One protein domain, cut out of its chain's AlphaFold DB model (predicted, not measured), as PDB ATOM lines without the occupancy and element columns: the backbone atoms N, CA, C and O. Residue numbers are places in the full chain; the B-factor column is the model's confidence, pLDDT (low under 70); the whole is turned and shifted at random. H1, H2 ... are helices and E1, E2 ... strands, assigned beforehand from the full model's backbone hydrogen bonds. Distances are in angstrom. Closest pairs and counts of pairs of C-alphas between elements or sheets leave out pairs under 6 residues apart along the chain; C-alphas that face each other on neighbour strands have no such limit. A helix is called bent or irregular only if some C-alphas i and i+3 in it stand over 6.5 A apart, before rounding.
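What this domain is: This is residues 738 to 827 of the 963 residues of the protein "Hypothetical protein" of Ditylum brightwellii (UniProt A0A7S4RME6). A kinked helix, H1, and H2 fold into a helical hairpin; the longer, straight H3 crosses this pair on one side, and a tiny two-strand hairpin, E1 and E2, sits on the side away from H3. A loop from H2 to H3 sticks out with residues 793 to 798, of which 797 to 798 belong to H3, and residues 816 to 827 fold back after H3. The 90 printed residues, mostly helix by class, hold E1, E2, H1, H2 and H3 in that order, the strands antiparallel. The whole is compact, with a radius of gyration of the C-alphas of 12.7 A and spans of 38 by 26 by 20 A.

Where its parts are: E1, residues 738 to 740, begins at C-alpha 738 (160.355, 200.286, 291.817), and E2 is residues 743 to 745. H1, residues 750 to 768, measures 17.7 A; it has a kink of 119 degrees near residue 762 and is irregular, with C-alphas 761 and 764 9.3 A apart. H2, residues 773 to 784, measures 15.2 A. H3, residues 797 to 815, measures 26.8 A and ends at C-alpha 815 (165.951, 183.264, 276.487).

How they stand to each other: In the hairpin E1 and E2, N 738 and O 745 are within hydrogen-bond range at 3.0 A. The closest C-alphas of E1 and H1, Ile 740 and Ile 768, are 6.4 A apart. H1 and H2 touch, closest at C-alphas 767 and 775, 4.4 A, at a shallow tilt of 11 degrees, opposite ways. H2 and H3 touch, closest at C-alphas 777 and 811, 5.1 A, at a steep tilt of 58 degrees. H1 touches H3 with residues 757 to 761 alone, closest at C-alphas 758 and 804, 7.2 A. E1 and E2 are apart from H3. Every O i to N i+4 pair is within hydrogen-bond range in H2 and H3, and 10 of 15 in H1.

The domain as a whole: The C-alphas farthest apart, Glu 793 and Gly 820, are 38.3 A apart. The printed part has no cut. The link from H2 to H3 is long, with 12 residues. Mean pLDDT of the printed part is 74.1, and 33 residues are under 70, among them 786 to 797 and 819 to 825.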
ATOM      1  N   VAL A 738     160.651 201.614 292.372       64.81
ATOM      2  CA  VAL A 738     160.355 200.286 291.817       64.81
ATOM      3  C   VAL A 738     161.396 199.318 292.350       64.81
ATOM      4  O   VAL A 738     162.589 199.607 292.328       64.81
ATOM      5  N   ARG A 739     160.969 198.159 292.853       67.12
ATOM      6  CA  ARG A 739     161.912 197.143 293.321       67.12
ATOM      7  C   ARG A 739     162.237 196.159 292.204       67.12
ATOM      8  O   ARG A 739     161.496 195.200 291.999       67.12
ATOM      9  N   ILE A 740     163.386 196.335 291.563       74.88
ATOM     10  CA  ILE A 740     163.942 195.390 290.591       74.88
ATOM     11  C   ILE A 740     165.315 194.913 291.087       74.88
ATOM     12  O   ILE A 740     166.008 195.615 291.811       74.88
ATOM     13  N   CYS A 741     165.669 193.656 290.818       79.00
ATOM     14  CA  CYS A 741     166.975 193.060 291.168       79.00
ATOM     15  C   CYS A 741     167.319 192.999 292.662       79.00
ATOM     16  O   CYS A 741     168.465 192.787 293.046       79.00
ATOM     17  N   GLY A 742     166.315 193.151 293.529       73.62
ATOM     18  CA  GLY A 742     166.519 193.208 294.978       73.62
ATOM     19  C   GLY A 742     166.912 194.593 295.501       73.62
ATOM     20  O   GLY A 742     167.037 194.743 296.717       73.62
ATOM     21  N   SER A 743     167.024 195.589 294.623       75.00
ATOM     22  CA  SER A 743     167.270 197.006 294.907       75.00
ATOM     23  C   SER A 743     166.001 197.826 294.700       75.00
ATOM     24  O   SER A 743     165.127 197.476 293.911       75.00
ATOM     25  N   GLU A 744     165.890 198.931 295.428       75.56
ATOM     26  CA  GLU A 744     164.896 199.961 295.137       75.56
ATOM     27  C   GLU A 744     165.474 200.953 294.129       75.56
ATOM     28  O   GLU A 744     166.565 201.481 294.335       75.56
ATOM     29  N   VAL A 745     164.729 201.192 293.051       73.31
ATOM     30  CA  VAL A 745     165.044 202.107 291.955       73.31
ATOM     31  C   VAL A 745     164.158 203.353 292.102       73.31
ATOM     32  O   VAL A 745     162.977 203.318 291.729       73.31
ATOM     33  N   PRO A 746     164.670 204.432 292.728       68.50
ATOM     34  CA  PRO A 746     163.886 205.623 293.045       68.50
ATOM     35  C   PRO A 746     163.535 206.436 291.797       68.50
ATOM     36  O   PRO A 746     164.253 206.411 290.797       68.50
ATOM     37  N   THR A 747     162.437 207.184 291.864       62.44
ATOM     38  CA  THR A 747     162.013 208.107 290.804       62.44
ATOM     39  C   THR A 747     163.093 209.150 290.486       62.44
ATOM     40  O   THR A 747     163.809 209.610 291.376       62.44
ATOM     41  N   GLY A 748     163.263 209.474 289.198       60.38
ATOM     42  CA  GLY A 748     164.284 210.419 288.713       60.38
ATOM     43  C   GLY A 748     165.732 209.903 288.729       60.38
ATOM     44  O   GLY A 748     166.647 210.660 288.405       60.38
ATOM     45  N   SER A 749     165.968 208.642 289.108       71.81
ATOM     46  CA  SER A 749     167.287 208.010 288.979       71.81
ATOM     47  C   SER A 749     167.572 207.562 287.543       71.81
ATOM     48  O   SER A 749     166.657 207.334 286.751       71.81
ATOM     49  N   ARG A 750     168.854 207.380 287.209       78.50
ATOM     50  CA  ARG A 750     169.261 206.820 285.913       78.50
ATOM     51  C   ARG A 750     168.676 205.422 285.713       78.50
ATOM     52  O   ARG A 750     168.175 205.110 284.638       78.50
ATOM     53  N   GLU A 751     168.721 204.605 286.758       78.38
ATOM     54  CA  GLU A 751     168.177 203.251 286.792       78.38
ATOM     55  C   GLU A 751     166.672 203.257 286.510       78.38
ATOM     56  O   GLU A 751     166.172 202.375 285.813       78.38
ATOM     57  N   ARG A 752     165.954 204.278 287.000       75.62
ATOM     58  CA  ARG A 752     164.528 204.453 286.719       75.62
ATOM     59  C   ARG A 752     164.275 204.846 285.273       75.62
ATOM     60  O   ARG A 752     163.414 204.241 284.654       75.62
ATOM     61  N   ASN A 753     165.052 205.779 284.724       71.12
ATOM     62  CA  ASN A 753     164.916 206.172 283.319       71.12
ATOM     63  C   ASN A 753     165.159 204.984 282.381       71.12
ATOM     64  O   ASN A 753     164.414 204.797 281.425       71.12
ATOM     65  N   ILE A 754     166.162 204.153 282.680       75.44
ATOM     66  CA  ILE A 754     166.409 202.899 281.962       75.44
ATOM     67  C   ILE A 754     165.199 201.972 282.099       75.44
ATOM     68  O   ILE A 754     164.656 201.550 281.084       75.44
ATOM     69  N   PHE A 755     164.743 201.695 283.326       76.12
ATOM     70  CA  PHE A 755     163.577 200.842 283.577       76.12
ATOM     71  C   PHE A 755     162.345 201.296 282.777       76.12
ATOM     72  O   PHE A 755     161.705 200.472 282.132       76.12
ATOM     73  N   ASP A 756     162.062 202.598 282.755       67.38
ATOM     74  CA  ASP A 756     160.922 203.171 282.036       67.38
ATOM     75  C   ASP A 756     161.055 203.009 280.504       67.38
ATOM     76  O   ASP A 756     160.044 202.817 279.828       67.38
ATOM     77  N   GLN A 757     162.271 203.013 279.935       70.75
ATOM     78  CA  GLN A 757     162.476 202.656 278.519       70.75
ATOM     79  C   GLN A 757     162.234 201.162 278.268       70.75
ATOM     80  O   GLN A 757     161.586 200.806 277.289       70.75
ATOM     81  N   LEU A 758     162.688 200.281 279.166       73.69
ATOM     82  CA  LEU A 758     162.508 198.832 279.004       73.69
ATOM     83  C   LEU A 758     161.036 198.408 279.113       73.69
ATOM     84  O   LEU A 758     160.612 197.474 278.431       73.69
ATOM     85  N   VAL A 759     160.238 199.105 279.933       64.19
ATOM     86  CA  VAL A 759     158.785 198.869 280.056       64.19
ATOM     87  C   VAL A 759     158.080 199.012 278.708       64.19
ATOM     88  O   VAL A 759     157.128 198.277 278.453       64.19
ATOM     89  N   LYS A 760     158.560 199.894 277.823       62.59
ATOM     90  CA  LYS A 760     157.985 200.086 276.482       62.59
ATOM     91  C   LYS A 760     158.126 198.851 275.591       62.59
ATOM     92  O   LYS A 760     157.329 198.688 274.678       62.59
ATOM     93  N   ILE A 761     159.123 198.009 275.863       65.38
ATOM     94  CA  ILE A 761     159.457 196.830 275.060       65.38
ATOM     95  C   ILE A 761     158.777 195.581 275.631       65.38
ATOM     96  O   ILE A 761     158.096 194.864 274.907       65.38
ATOM     97  N   SER A 762     158.944 195.327 276.932       72.62
ATOM     98  CA  SER A 762     158.537 194.050 277.545       72.62
ATOM     99  C   SER A 762     157.370 194.151 278.525       72.62
ATOM    100  O   SER A 762     156.933 193.126 279.044       72.62
ATOM    101  N   GLY A 763     156.850 195.350 278.796       60.25
ATOM    102  CA  GLY A 763     155.756 195.551 279.745       60.25
ATOM    103  C   GLY A 763     156.173 195.393 281.212       60.25
ATOM    104  O   GLY A 763     157.142 194.715 281.567       60.25
ATOM    105  N   THR A 764     155.430 196.041 282.106       61.53
ATOM    106  CA  THR A 764     155.768 196.070 283.536       61.53
ATOM    107  C   THR A 764     155.664 194.685 284.175       61.53
ATOM    108  O   THR A 764     156.510 194.345 285.001       61.53
ATOM    109  N   GLU A 765     154.679 193.863 283.794       62.84
ATOM    110  CA  GLU A 765     154.471 192.533 284.380       62.84
ATOM    111  C   GLU A 765     155.676 191.601 284.197       62.84
ATOM    112  O   GLU A 765     156.078 190.919 285.145       62.84
ATOM    113  N   ASN A 766     156.312 191.628 283.023       69.25
ATOM    114  CA  ASN A 766     157.458 190.772 282.735       69.25
ATOM    115  C   ASN A 766     158.729 191.286 283.417       69.25
ATOM    116  O   ASN A 766     159.574 190.488 283.820       69.25
ATOM    117  N   LEU A 767     158.853 192.603 283.602       72.38
ATOM    118  CA  LEU A 767     160.021 193.241 284.214       72.38
ATOM    119  C   LEU A 767     160.058 193.177 285.743       72.38
ATOM    120  O   LEU A 767     161.093 193.490 286.332       72.38
ATOM    121  N   ILE A 768     158.966 192.775 286.402       69.75
ATOM    122  CA  ILE A 768     158.910 192.619 287.867       69.75
ATOM    123  C   ILE A 768     158.866 191.154 288.324       69.75
ATOM    124  O   ILE A 768     159.187 190.866 289.484       69.75
ATOM    125  N   ASP A 769     158.520 190.214 287.440       73.88
ATOM    126  CA  ASP A 769     158.549 188.786 287.753       73.88
ATOM    127  C   ASP A 769     159.975 188.225 287.680       73.88
ATOM    128  O   ASP A 769     160.553 188.022 286.620       73.88
ATOM    129  N   ARG A 770     160.530 187.868 288.842       82.19
ATOM    130  CA  ARG A 770     161.903 187.354 288.981       82.19
ATOM    131  C   ARG A 770     162.199 186.077 288.189       82.19
ATOM    132  O   ARG A 770     163.365 185.683 288.090       82.19
ATOM    133  N   GLN A 771     161.174 185.370 287.718       82.38
ATOM    134  CA  GLN A 771     161.341 184.126 286.970       82.38
ATOM    135  C   GLN A 771     161.576 184.356 285.474       82.38
ATOM    136  O   GLN A 771     162.206 183.504 284.834       82.38
ATOM    137  N   THR A 772     161.131 185.495 284.940       85.44
ATOM    138  CA  THR A 772     161.171 185.807 283.507       85.44
ATOM    139  C   THR A 772     162.601 186.066 283.025       85.44
ATOM    140  O   THR A 772     163.543 186.237 283.812       85.44
ATOM    141  N   ALA A 773     162.802 186.012 281.710       88.25
ATOM    142  CA  ALA A 773     164.083 186.370 281.102       88.25
ATOM    143  C   ALA A 773     164.225 187.899 281.015       88.25
ATOM    144  O   ALA A 773     165.316 188.425 281.199       88.25
ATOM    145  N   GLU A 774     163.102 188.582 280.836       89.88
ATOM    146  CA  GLU A 774     162.890 190.021 280.758       89.88
ATOM    147  C   GLU A 774     163.364 190.707 282.042       89.88
ATOM    148  O   GLU A 774     164.160 191.643 281.977       89.88
ATOM    149  N   TYR A 775     162.981 190.175 283.211       88.06
ATOM    150  CA  TYR A 775     163.489 190.625 284.508       88.06
ATOM    151  C   TYR A 775     165.005 190.461 284.617       88.06
ATOM    152  O   TYR A 775     165.696 191.360 285.089       88.06
ATOM    153  N   LYS A 776     165.549 189.312 284.195       89.38
ATOM    154  CA  LYS A 776     166.993 189.032 284.299       89.38
ATOM    155  C   LYS A 776     167.808 189.943 283.381       89.38
ATOM    156  O   LYS A 776     168.825 190.468 283.825       89.38
ATOM    157  N   ALA A 777     167.334 190.168 282.156       90.38
ATOM    158  CA  ALA A 777     167.939 191.083 281.196       90.38
ATOM    159  C   ALA A 777     167.892 192.528 281.699       90.38
ATOM    160  O   ALA A 777     168.917 193.203 281.734       90.38
ATOM    161  N   ALA A 778     166.736 192.979 282.196       88.75
ATOM    162  CA  ALA A 778     166.607 194.311 282.781       88.75
ATOM    163  C   ALA A 778     167.501 194.477 284.011       88.75
ATOM    164  O   ALA A 778     168.111 195.526 284.198       88.75
ATOM    165  N   CYS A 779     167.652 193.427 284.820       88.25
ATOM    166  CA  CYS A 779     168.560 193.462 285.953       88.25
ATOM    167  C   CYS A 779     170.019 193.607 285.580       88.25
ATOM    168  O   CYS A 779     170.740 194.370 286.227       88.25
ATOM    169  N   TRP A 780     170.432 192.896 284.540       87.25
ATOM    170  CA  TRP A 780     171.773 193.030 284.014       87.25
ATOM    171  C   TRP A 780     172.010 194.456 283.494       87.25
ATOM    172  O   TRP A 780     172.953 195.106 283.938       87.25
ATOM    173  N   ILE A 781     171.096 194.997 282.679       87.19
ATOM    174  CA  ILE A 781     171.196 196.362 282.129       87.19
ATOM    175  C   ILE A 781     171.256 197.432 283.232       87.19
ATOM    176  O   ILE A 781     172.035 198.378 283.143       87.19
ATOM    177  N   ILE A 782     170.443 197.305 284.282       84.62
ATOM    178  CA  ILE A 782     170.338 198.340 285.321       84.62
ATOM    179  C   ILE A 782     171.534 198.322 286.286       84.62
ATOM    180  O   ILE A 782     171.954 199.383 286.750       84.62
ATOM    181  N   HIS A 783     172.073 197.148 286.630       79.44
ATOM    182  CA  HIS A 783     173.033 197.025 287.737       79.44
ATOM    183  C   HIS A 783     174.379 196.395 287.383       79.44
ATOM    184  O   HIS A 783     175.337 196.583 288.137       79.44
ATOM    185  N   GLU A 784     174.463 195.637 286.295       73.56
ATOM    186  CA  GLU A 784     175.669 194.888 285.921       73.56
ATOM    187  C   GLU A 784     176.335 195.430 284.650       73.56
ATOM    188  O   GLU A 784     177.521 195.176 284.439       73.56
ATOM    189  N   ASP A 785     175.614 196.199 283.830       75.56
ATOM    190  CA  ASP A 785     176.145 196.770 282.598       75.56
ATOM    191  C   ASP A 785     177.154 197.901 282.874       75.56
ATOM    192  O   ASP A 785     176.861 198.929 283.493       75.56
ATOM    193  N   GLU A 786     178.384 197.707 282.392       65.88
ATOM    194  CA  GLU A 786     179.475 198.673 282.532       65.88
ATOM    195  C   GLU A 786     179.317 199.884 281.594       65.88
ATOM    196  O   GLU A 786     179.969 200.910 281.816       65.88
ATOM    197  N   ILE A 787     178.451 199.804 280.572       68.62
ATOM    198  CA  ILE A 787     178.166 200.925 279.667       68.62
ATOM    199  C   ILE A 787     177.182 201.895 280.327       68.62
ATOM    200  O   ILE A 787     176.077 201.553 280.745       68.62
ATOM    201  N   GLN A 788     177.615 203.147 280.469       65.19
ATOM    202  CA  GLN A 788     176.852 204.179 281.161       65.19
ATOM    203  C   GLN A 788     175.998 204.976 280.160       65.19
ATOM    204  O   GLN A 788     176.483 205.926 279.556       65.19
ATOM    205  N   PHE A 789     174.726 204.603 279.982       64.00
ATOM    206  CA  PHE A 789     173.754 205.411 279.230       64.00
ATOM    207  C   PHE A 789     173.269 206.593 280.083       64.00
ATOM    208  O   PHE A 789     172.557 206.389 281.069       64.00
ATOM    209  N   GLU A 790     173.662 207.817 279.731       56.16
ATOM    210  CA  GLU A 790     173.162 209.045 280.362       56.16
ATOM    211  C   GLU A 790     171.932 209.566 279.610       56.16
ATOM    212  O   GLU A 790     172.004 209.886 278.427       56.16
ATOM    213  N   PHE A 791     170.800 209.673 280.310       53.56
ATOM    214  CA  PHE A 791     169.573 210.261 279.774       53.56
ATOM    215  C   PHE A 791     169.483 211.731 280.193       53.56
ATOM    216  O   PHE A 791     169.343 212.027 281.379       53.56
ATOM    217  N   SER A 792     169.563 212.647 279.223       46.97
ATOM    218  CA  SER A 792     169.201 214.064 279.384       46.97
ATOM    219  C   SER A 792     167.901 214.382 278.631       46.97
ATOM    220  O   SER A 792     167.485 213.619 277.756       46.97
ATOM    221  N   GLU A 793     167.310 215.552 278.905       39.69
ATOM    222  CA  GLU A 793     166.173 216.137 278.157       39.69
ATOM    223  C   GLU A 793     166.437 216.300 276.640       39.69
ATOM    224  O   GLU A 793     165.530 216.620 275.882       39.69
ATOM    225  N   THR A 794     167.673 216.068 276.179       38.47
ATOM    226  CA  THR A 794     168.115 216.163 274.779       38.47
ATOM    227  C   THR A 794     168.734 214.858 274.266       38.47
ATOM    228  O   THR A 794     169.562 214.895 273.353       38.47
ATOM    229  N   SER A 795     168.441 213.718 274.897       46.88
ATOM    230  CA  SER A 795     168.993 212.428 274.467       46.88
ATOM    231  C   SER A 795     168.589 212.145 273.015       46.88
ATOM    232  O   SER A 795     167.418 212.203 272.651       46.88
ATOM    233  N   SER A 796     169.584 211.914 272.154       55.78
ATOM    234  CA  SER A 796     169.359 211.678 270.722       55.78
ATOM    235  C   SER A 796     168.607 210.362 270.515       55.78
ATOM    236  O   SER A 796     168.903 209.399 271.222       55.78
ATOM    237  N   GLU A 797     167.747 210.268 269.498       64.38
ATOM    238  CA  GLU A 797     167.057 209.021 269.104       64.38
ATOM    239  C   GLU A 797     168.013 207.816 269.026       64.38
ATOM    240  O   GLU A 797     167.699 206.728 269.510       64.38
ATOM    241  N   LYS A 798     169.244 208.043 268.544       70.62
ATOM    242  CA  LYS A 798     170.322 207.045 268.489       70.62
ATOM    243  C   LYS A 798     170.657 206.428 269.857       70.62
ATOM    244  O   LYS A 798     170.863 205.226 269.949       70.62
ATOM    245  N   GLN A 799     170.678 207.211 270.937       73.88
ATOM    246  CA  GLN A 799     170.982 206.709 272.287       73.88
ATOM    247  C   GLN A 799     169.857 205.837 272.850       73.88
ATOM    248  O   GLN A 799     170.136 204.834 273.505       73.88
ATOM    249  N   SER A 800     168.597 206.196 272.579       73.44
ATOM    250  CA  SER A 800     167.449 205.380 272.989       73.44
ATOM    251  C   SER A 800     167.448 204.039 272.259       73.44
ATOM    252  O   SER A 800     167.255 202.999 272.885       73.44
ATOM    253  N   TYR A 801     167.732 204.056 270.953       82.31
ATOM    254  CA  TYR A 801     167.832 202.836 270.158       82.31
ATOM    255  C   TYR A 801     168.958 201.916 270.646       82.31
ATOM    256  O   TYR A 801     168.729 200.726 270.838       82.31
ATOM    257  N   LEU A 802     170.154 202.453 270.919       85.69
ATOM    258  CA  LEU A 802     171.278 201.648 271.414       85.69
ATOM    259  C   LEU A 802     170.982 200.997 272.778       85.69
ATOM    260  O   LEU A 802     171.393 199.861 273.007       85.69
ATOM    261  N   LEU A 803     170.216 201.655 273.661       85.50
ATOM    262  CA  LEU A 803     169.737 201.014 274.892       85.50
ATOM    263  C   LEU A 803     168.786 199.845 274.584       85.50
ATOM    264  O   LEU A 803     168.935 198.770 275.166       85.50
ATOM    265  N   HIS A 804     167.811 200.051 273.692       86.69
ATOM    266  CA  HIS A 804     166.842 199.016 273.312       86.69
ATOM    267  C   HIS A 804     167.547 197.810 272.689       86.69
ATOM    268  O   HIS A 804     167.324 196.680 273.122       86.69
ATOM    269  N   GLN A 805     168.458 198.058 271.744       91.75
ATOM    270  CA  GLN A 805     169.300 197.038 271.128       91.75
ATOM    271  C   GLN A 805     170.007 196.207 272.196       91.75
ATOM    272  O   GLN A 805     169.865 194.986 272.230       91.75
ATOM    273  N   ARG A 806     170.717 196.867 273.113       89.81
ATOM    274  CA  ARG A 806     171.499 196.184 274.141       89.81
ATOM    275  C   ARG A 806     170.629 195.361 275.093       89.81
ATOM    276  O   ARG A 806     170.996 194.237 275.438       89.81
ATOM    277  N   TYR A 807     169.447 195.863 275.454       91.81
ATOM    278  CA  TYR A 807     168.459 195.105 276.226       91.81
ATOM    279  C   TYR A 807     167.975 193.848 275.492       91.81
ATOM    280  O   TYR A 807     167.959 192.768 276.084       91.81
ATOM    281  N   ILE A 808     167.624 193.962 274.209       93.44
ATOM    282  CA  ILE A 808     167.134 192.840 273.394       93.44
ATOM    283  C   ILE A 808     168.230 191.788 273.201       93.44
ATOM    284  O   ILE A 808     167.955 190.589 273.278       93.44
ATOM    285  N   MET A 809     169.483 192.214 273.016       91.69
ATOM    286  CA  MET A 809     170.626 191.304 272.935       91.69
ATOM    287  C   MET A 809     170.819 190.520 274.239       91.69
ATOM    288  O   MET A 809     171.029 189.302 274.215       91.69
ATOM    289  N   GLU A 810     170.670 191.172 275.391       89.75
ATOM    290  CA  GLU A 810     170.732 190.489 276.683       89.75
ATOM    291  C   GLU A 810     169.513 189.578 276.923       89.75
ATOM    292  O   GLU A 810     169.641 188.465 277.445       89.75
ATOM    293  N   LEU A 811     168.325 189.989 276.476       91.50
ATOM    294  CA  LEU A 811     167.125 189.155 276.504       91.50
ATOM    295  C   LEU A 811     167.313 187.885 275.664       91.50
ATOM    296  O   LEU A 811     167.015 186.787 276.144       91.50
ATOM    297  N   LEU A 812     167.898 188.004 274.468       91.19
ATOM    298  CA  LEU A 812     168.276 186.885 273.602       91.19
ATOM    299  C   LEU A 812     169.232 185.923 274.325       91.19
ATOM    300  O   LEU A 812     169.031 184.701 274.304       91.19
ATOM    301  N   ARG A 813     170.231 186.457 275.039       88.44
ATOM    302  CA  ARG A 813     171.172 185.663 275.843       88.44
ATOM    303  C   ARG A 813     170.462 184.849 276.926       88.44
ATOM    304  O   ARG A 813     170.782 183.668 277.095       88.44
ATOM    305  N   PHE A 814     169.508 185.444 277.646       88.44
ATOM    306  CA  PHE A 814     168.753 184.752 278.697       88.44
ATOM    307  C   PHE A 814     167.732 183.754 278.148       88.44
ATOM    308  O   PHE A 814     167.658 182.636 278.663       88.44
ATOM    309  N   LYS A 815     166.972 184.123 277.110       89.50
ATOM    310  CA  LYS A 815     165.951 183.264 276.487       89.50
ATOM    311  C   LYS A 815     166.562 181.990 275.903       89.50
ATOM    312  O   LYS A 815     165.984 180.920 276.073       89.50
ATOM    313  N   PHE A 816     167.754 182.078 275.307       87.75
ATOM    314  CA  PHE A 816     168.442 180.923 274.715       87.75
ATOM    315  C   PHE A 816     169.583 180.340 275.560       87.75
ATOM    316  O   PHE A 816     170.254 179.404 275.127       87.75
ATOM    317  N   ASN A 817     169.785 180.834 276.787       83.56
ATOM    318  CA  ASN A 817     170.800 180.343 277.726       83.56
ATOM    319  C   ASN A 817     172.238 180.346 277.151       83.56
ATOM    320  O   ASN A 817     173.025 179.411 277.335       83.56
ATOM    321  N   LEU A 818     172.604 181.424 276.457       79.38
ATOM    322  CA  LEU A 818     173.852 181.556 275.697       79.38
ATOM    323  C   LEU A 818     175.043 182.006 276.563       79.38
ATOM    324  O   LEU A 818     175.693 183.023 276.334       79.38
ATOM    325  N   THR A 819     175.359 181.218 277.589       67.94
ATOM    326  CA  THR A 819     176.330 181.576 278.644       67.94
ATOM    327  C   THR A 819     177.810 181.333 278.283       67.94
ATOM    328  O   THR A 819     178.711 181.775 279.002       67.94
ATOM    329  N   GLY A 820     178.090 180.636 277.172       58.50
ATOM    330  CA  GLY A 820     179.442 180.217 276.768       58.50
ATOM    331  C   GLY A 820     180.148 181.105 275.734       58.50
ATOM    332  O   GLY A 820     181.369 181.238 275.812       58.50
ATOM    333  N   HIS A 821     179.396 181.726 274.816       53.28
ATOM    334  CA  HIS A 821     179.910 182.357 273.584       53.28
ATOM    335  C   HIS A 821     179.816 183.898 273.559       53.28
ATOM    336  O   HIS A 821     180.306 184.532 272.630       53.28
ATOM    337  N   MET A 822     179.240 184.508 274.603       61.12
ATOM    338  CA  MET A 822     178.968 185.950 274.698       61.12
ATOM    339  C   MET A 822     179.564 186.504 276.003       61.12
ATOM    340  O   MET A 822     178.893 186.592 277.028       61.12
ATOM    341  N   ARG A 823     180.889 186.731 276.007       54.91
ATOM    342  CA  ARG A 823     181.685 187.159 277.186       54.91
ATOM    343  C   ARG A 823     182.376 188.515 277.022       54.91
ATOM    344  O   ARG A 823     183.110 188.932 277.915       54.91
ATOM    345  N   ASN A 824     182.194 189.147 275.872       59.62
ATOM    346  CA  ASN A 824     182.838 190.408 275.536       59.62
ATOM    347  C   ASN A 824     181.972 191.592 275.995       59.62
ATOM    348  O   ASN A 824     180.769 191.425 276.207       59.62
ATOM    349  N   LYS A 825     182.587 192.765 276.209       68.00
ATOM    350  CA  LYS A 825     181.917 193.915 276.852       68.00
ATOM    351  C   LYS A 825     180.843 194.557 275.968       68.00
ATOM    352  O   LYS A 825     179.915 195.170 276.498       68.00
ATOM    353  N   HIS A 826     180.979 194.431 274.650       81.88
ATOM    354  CA  HIS A 826     180.051 194.974 273.663       81.88
ATOM    355  C   HIS A 826     179.382 193.849 272.864       81.88
ATOM    356  O   HIS A 826     180.045 192.868 272.521       81.88
ATOM    357  N   GLU A 827     178.092 193.980 272.546       85.31
ATOM    358  CA  GLU A 827     177.336 192.962 271.802       85.31
ATOM    359  C   GLU A 827     177.901 192.710 270.397       85.31
ATOM    360  O   GLU A 827     177.901 191.577 269.932       85.31
TER     361      GLU A 827